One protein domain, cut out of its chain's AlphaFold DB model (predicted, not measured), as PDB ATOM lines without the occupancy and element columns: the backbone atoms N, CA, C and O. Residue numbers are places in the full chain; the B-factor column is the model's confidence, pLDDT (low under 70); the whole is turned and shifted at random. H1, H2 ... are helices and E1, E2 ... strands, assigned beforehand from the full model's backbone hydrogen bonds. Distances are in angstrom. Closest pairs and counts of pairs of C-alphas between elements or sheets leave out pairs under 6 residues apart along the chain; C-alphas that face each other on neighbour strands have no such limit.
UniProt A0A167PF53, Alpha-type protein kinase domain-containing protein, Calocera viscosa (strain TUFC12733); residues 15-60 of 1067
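Overview. This is residues 15 to 60 of the 1067 residues of the protein "Alpha-type protein kinase domain-containing protein" of Calocera viscosa (strain TUFC12733) (UniProt A0A167PF53). With little regular structure, this is a small two-strand hairpin, E1 and E2, with the short helix H1 folded back over one face, nearer to E1. Unnamed loops make both ends of the long axis, one around Asn 28 and the other around Ala 40. The 46 printed residues hold E1, E2 and H1 in chain order, mixed in class, with 16 residues in named elements. The whole is only just compact, close to loose, with a radius of gyration of the C-alphas of 11.0 A, spanning 34 by 21 by 16 A.

Arrangement. E1, residues 31 to 34, and E2, residues 47 to 50, are antiparallel at 143 degrees; N 32 and O 49 are 2.9 A apart, within hydrogen-bond range. The closest C-alphas of E1 and H1, residues 51 to 58, are those of Trp 31 and Ser 51, 5.5 A apart. In H1 every O i to N i+4 pair is within hydrogen-bond range.

Along the chain. E1 measures 10.0 A from C-alpha 31 at (114.082, 108.658, 108.300), E2 10.2 A, and H1 10.3 A, to C-alpha 58 at (103.526, 108.244, 99.508).

Size, cuts and confidence. The farthest C-alphas, Asn 28 and Ala 40, are 35.3 A apart. The printed part has no cut. E1 to E2 is a long link. No printed residue is under 70 in pLDDT.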
ATOM      1  N   ARG A  15     113.664 116.459 115.151       94.44
ATOM      2  CA  ARG A  15     112.204 116.318 115.008       94.44
ATOM      3  C   ARG A  15     111.802 116.157 113.543       94.44
ATOM      4  O   ARG A  15     112.370 116.795 112.664       94.44
ATOM      5  N   CYS A  16     110.786 115.332 113.294       95.50
ATOM      6  CA  CYS A  16     110.161 115.193 111.981       95.50
ATOM      7  C   CYS A  16     109.676 116.563 111.466       95.50
ATOM      8  O   CYS A  16     108.914 117.243 112.153       95.50
ATOM      9  N   SER A  17     110.074 116.947 110.246       95.69
ATOM     10  CA  SER A  17     109.781 118.278 109.670       95.69
ATOM     11  C   SER A  17     108.284 118.573 109.504       95.69
ATOM     12  O   SER A  17     107.879 119.730 109.391       95.69
ATOM     13  N   ARG A  18     107.431 117.539 109.502       92.81
ATOM     14  CA  ARG A  18     105.976 117.703 109.497       92.81
ATOM     15  C   ARG A  18     105.519 118.211 110.868       92.81
ATOM     16  O   ARG A  18     105.383 117.424 111.800       92.81
ATOM     17  N   LEU A  19     105.193 119.503 110.957       86.81
ATOM     18  CA  LEU A  19     104.747 120.176 112.191       86.81
ATOM     19  C   LEU A  19     103.659 119.409 112.968       86.81
ATOM     20  O   LEU A  19     103.720 119.333 114.190       86.81
ATOM     21  N   SER A  20     102.701 118.786 112.272       91.69
ATOM     22  CA  SER A  20     101.610 118.012 112.887       91.69
ATOM     23  C   SER A  20     102.008 116.615 113.393       91.69
ATOM     24  O   SER A  20     101.137 115.863 113.816       91.69
ATOM     25  N   CYS A  21     103.276 116.210 113.270       95.44
ATOM     26  CA  CYS A  21     103.756 114.887 113.674       95.44
ATOM     27  C   CYS A  21     104.386 114.890 115.070       95.44
ATOM     28  O   CYS A  21     104.173 113.954 115.833       95.44
ATOM     29  N   GLY A  22     105.192 115.905 115.399       90.75
ATOM     30  CA  GLY A  22     105.858 116.053 116.702       90.75
ATOM     31  C   GLY A  22     106.954 115.025 117.040       90.75
ATOM     32  O   GLY A  22     107.797 115.325 117.884       90.75
ATOM     33  N   ILE A  23     106.980 113.856 116.385       95.25
ATOM     34  CA  ILE A  23     107.913 112.750 116.656       95.25
ATOM     35  C   ILE A  23     109.371 113.218 116.562       95.25
ATOM     36  O   ILE A  23     109.807 113.748 115.535       95.25
ATOM     37  N   ALA A  24     110.130 112.957 117.627       94.31
ATOM     38  CA  ALA A  24     111.584 112.984 117.608       94.31
ATOM     39  C   ALA A  24     112.113 111.698 116.955       94.31
ATOM     40  O   ALA A  24     111.739 110.591 117.337       94.31
ATOM     41  N   ILE A  25     112.972 111.864 115.957       95.69
ATOM     42  CA  ILE A  25     113.736 110.809 115.302       95.69
ATOM     43  C   ILE A  25     115.068 110.723 116.068       95.69
ATOM     44  O   ILE A  25     115.800 111.717 116.068       95.69
ATOM     45  N   PRO A  26     115.386 109.613 116.759       90.62
ATOM     46  CA  PRO A  26     116.697 109.440 117.392       90.62
ATOM     47  C   PRO A  26     117.807 109.339 116.325       90.62
ATOM     48  O   PRO A  26     117.478 109.126 115.156       90.62
ATOM     49  N   PRO A  27     119.101 109.437 116.689       88.69
ATOM     50  CA  PRO A  27     120.206 109.352 115.725       88.69
ATOM     51  C   PRO A  27     120.129 108.109 114.823       88.69
ATOM     52  O   PRO A  27     120.200 108.203 113.602       88.69
ATOM     53  N   ASN A  28     119.830 106.955 115.430       89.88
ATOM     54  CA  ASN A  28     119.701 105.662 114.749       89.88
ATOM     55  C   ASN A  28     118.261 105.382 114.251       89.88
ATOM     56  O   ASN A  28     117.910 104.242 113.951       89.88
ATOM     57  N   GLY A  29     117.380 106.388 114.236       90.69
ATOM     58  CA  GLY A  29     115.971 106.244 113.864       90.69
ATOM     59  C   GLY A  29     115.748 106.271 112.352       90.69
ATOM     60  O   GLY A  29     116.400 107.025 111.638       90.69
ATOM     61  N   SER A  30     114.782 105.499 111.843       93.19
ATOM     62  CA  SER A  30     114.501 105.481 110.402       93.19
ATOM     63  C   SER A  30     113.858 106.789 109.915       93.19
ATOM     64  O   SER A  30     112.782 107.206 110.362       93.19
ATOM     65  N   TRP A  31     114.533 107.436 108.961       95.38
ATOM     66  CA  TRP A  31     114.082 108.658 108.300       95.38
ATOM     67  C   TRP A  31     114.110 108.543 106.774       95.38
ATOM     68  O   TRP A  31     114.695 107.628 106.182       95.38
ATOM     69  N   ARG A  32     113.418 109.484 106.131       95.88
ATOM     70  CA  ARG A  32     113.394 109.699 104.682       95.88
ATOM     71  C   ARG A  32     113.381 111.197 104.395       95.88
ATOM     72  O   ARG A  32     112.850 111.980 105.184       95.88
ATOM     73  N   THR A  33     113.919 111.583 103.245       94.06
ATOM     74  CA  THR A  33     113.869 112.965 102.757       94.06
ATOM     75  C   THR A  33     112.773 113.103 101.709       94.06
ATOM     76  O   THR A  33     112.712 112.312 100.770       94.06
ATOM     77  N   ILE A  34     111.937 114.133 101.831       93.94
ATOM     78  CA  ILE A  34     110.997 114.551 100.781       93.94
ATOM     79  C   ILE A  34     111.394 115.917 100.221       93.94
ATOM     80  O   ILE A  34     111.975 116.740 100.925       93.94
ATOM     81  N   ALA A  35     111.054 116.183  98.960       92.56
ATOM     82  CA  ALA A  35     111.255 117.478  98.308       92.56
ATOM     83  C   ALA A  35     109.888 118.119  97.991       92.56
ATOM     84  O   ALA A  35     109.415 118.013  96.854       92.56
ATOM     85  N   PRO A  36     109.206 118.719  98.988       89.31
ATOM     86  CA  PRO A  36     107.868 119.262  98.799       89.31
ATOM     87  C   PRO A  36     107.858 120.450  97.829       89.31
ATOM     88  O   PRO A  36     108.879 121.088  97.555       89.31
ATOM     89  N   ARG A  37     106.668 120.766  97.315       85.50
ATOM     90  CA  ARG A  37     106.410 121.975  96.529       85.50
ATOM     91  C   ARG A  37     105.376 122.850  97.226       85.50
ATOM     92  O   ARG A  37     104.550 122.335  97.978       85.50
ATOM     93  N   ASP A  38     105.436 124.155  96.985       83.12
ATOM     94  CA  ASP A  38     104.369 125.073  97.392       83.12
ATOM     95  C   ASP A  38     103.148 124.981  96.452       83.12
ATOM     96  O   ASP A  38     103.157 124.259  95.452       83.12
ATOM     97  N   ALA A  39     102.086 125.730  96.764       73.81
ATOM     98  CA  ALA A  39     100.862 125.769  95.960       73.81
ATOM     99  C   ALA A  39     101.041 126.403  94.560       73.81
ATOM    100  O   ALA A  39     100.157 126.268  93.720       73.81
ATOM    101  N   ALA A  40     102.174 127.063  94.296       73.31
ATOM    102  CA  ALA A  40     102.563 127.570  92.978       73.31
ATOM    103  C   ALA A  40     103.507 126.600  92.230       73.31
ATOM    104  O   ALA A  40     103.967 126.896  91.129       73.31
ATOM    105  N   GLY A  41     103.798 125.427  92.807       82.06
ATOM    106  CA  GLY A  41     104.654 124.398  92.225       82.06
ATOM    107  C   GLY A  41     106.159 124.618  92.426       82.06
ATOM    108  O   GLY A  41     106.950 123.808  91.928       82.06
ATOM    109  N   ASN A  42     106.594 125.646  93.160       79.06
ATOM    110  CA  ASN A  42     108.014 125.897  93.418       79.06
ATOM    111  C   ASN A  42     108.602 124.804  94.317       79.06
ATOM    112  O   ASN A  42     107.965 124.377  95.277       79.06
ATOM    113  N   LYS A  43     109.835 124.358  94.041       83.31
ATOM    114  CA  LYS A  43     110.534 123.376  94.891       83.31
ATOM    115  C   LYS A  43     110.986 124.028  96.201       83.31
ATOM    116  O   LYS A  43     111.882 124.875  96.183       83.31
ATOM    117  N   LEU A  44     110.422 123.581  97.319       84.56
ATOM    118  CA  LEU A  44     110.887 123.932  98.659       84.56
ATOM    119  C   LEU A  44     112.206 123.191  98.983       84.56
ATOM    120  O   LEU A  44     112.596 122.276  98.247       84.56
ATOM    121  N   PRO A  45     112.931 123.575 100.051       87.12
ATOM    122  CA  PRO A  45     114.078 122.809 100.533       87.12
ATOM    123  C   PRO A  45     113.693 121.360 100.890       87.12
ATOM    124  O   PRO A  45     112.550 121.125 101.296       87.12
ATOM    125  N   PRO A  46     114.620 120.390 100.775       92.12
ATOM    126  CA  PRO A  46     114.373 119.025 101.226       92.12
ATOM    127  C   PRO A  46     114.056 118.985 102.728       92.12
ATOM    128  O   PRO A  46     114.682 119.691 103.516       92.12
ATOM    129  N   GLN A  47     113.090 118.157 103.120       94.94
ATOM    130  CA  GLN A  47     112.633 118.006 104.502       94.94
ATOM    131  C   GLN A  47     112.833 116.569 104.984       94.94
ATOM    132  O   GLN A  47     112.417 115.625 104.310       94.94
ATOM    133  N   ILE A  48     113.432 116.413 106.167       95.38
ATOM    134  CA  ILE A  48     113.646 115.117 106.823       95.38
ATOM    135  C   ILE A  48     112.399 114.764 107.636       95.38
ATOM    136  O   ILE A  48     111.939 115.548 108.474       95.38
ATOM    137  N   ILE A  49     111.839 113.583 107.388       97.00
ATOM    138  CA  ILE A  49     110.624 113.086 108.035       97.00
ATOM    139  C   ILE A  49     110.800 111.638 108.507       97.00
ATOM    140  O   ILE A  49     111.587 110.876 107.948       97.00
ATOM    141  N   CYS A  50     110.054 111.251 109.543       97.25
ATOM    142  CA  CYS A  50     110.015 109.867 110.014       97.25
ATOM    143  C   CYS A  50     109.250 108.966 109.029       97.25
ATOM    144  O   CYS A  50     108.374 109.445 108.300       97.25
ATOM    145  N   SER A  51     109.529 107.661 109.048       96.38
ATOM    146  CA  SER A  51     108.941 106.668 108.129       96.38
ATOM    147  C   SER A  51     107.405 106.733 108.049       96.38
ATOM    148  O   SER A  51     106.868 106.907 106.959       96.38
ATOM    149  N   ARG A  52     106.702 106.828 109.191       95.06
ATOM    150  CA  ARG A  52     105.231 107.022 109.247       95.06
ATOM    151  C   ARG A  52     104.724 108.254 108.487       95.06
ATOM    152  O   ARG A  52     103.611 108.266 107.967       95.06
ATOM    153  N   CYS A  53     105.509 109.331 108.442       96.44
ATOM    154  CA  CYS A  53     105.160 110.504 107.640       96.44
ATOM    155  C   CYS A  53     105.485 110.305 106.162       96.44
ATOM    156  O   CYS A  53     104.741 110.809 105.327       96.44
ATOM    157  N   PHE A  54     106.552 109.577 105.833       96.38
ATOM    158  CA  PHE A  54     106.875 109.221 104.454       96.38
ATOM    159  C   PHE A  54     105.790 108.327 103.843       96.38
ATOM    160  O   PHE A  54     105.272 108.665 102.786       96.38
ATOM    161  N   GLU A  55     105.357 107.286 104.556       95.56
ATOM    162  CA  GLU A  55     104.222 106.421 104.201       95.56
ATOM    163  C   GLU A  55     102.942 107.239 103.950       95.56
ATOM    164  O   GLU A  55     102.269 107.058 102.935       95.56
ATOM    165  N   HIS A  56     102.636 108.211 104.820       94.38
ATOM    166  CA  HIS A  56     101.497 109.115 104.634       94.38
ATOM    167  C   HIS A  56     101.624 110.019 103.398       94.38
ATOM    168  O   HIS A  56     100.617 110.317 102.765       94.38
ATOM    169  N   TYR A  57     102.825 110.497 103.054       92.75
ATOM    170  CA  TYR A  57     102.999 111.286 101.831       92.75
ATOM    171  C   TYR A  57     102.954 110.401 100.582       92.75
ATOM    172  O   TYR A  57     102.321 110.799  99.611       92.75
ATOM    173  N   ALA A  58     103.550 109.206 100.611       91.88
ATOM    174  CA  ALA A  58     103.526 108.244  99.508       91.88
ATOM    175  C   ALA A  58     102.107 107.734  99.191       91.88
ATOM    176  O   ALA A  58     101.747 107.621  98.026       91.88
ATOM    177  N   SER A  59     101.280 107.501 100.215       89.94
ATOM    178  CA  SER A  59      99.865 107.121 100.055       89.94
ATOM    179  C   SER A  59      98.922 108.299  99.773       89.94
ATOM    180  O   SER A  59      97.729 108.089  99.556       89.94
ATOM    181  N   LYS A  60      99.415 109.546  99.764       92.31
ATOM    182  CA  LYS A  60      98.582 110.716  99.474       92.31
ATOM    183  C   LYS A  60      98.421 110.919  97.967       92.31
ATOM    184  O   LYS A  60      99.390 111.169  97.253       92.31
TER     185      LYS A  60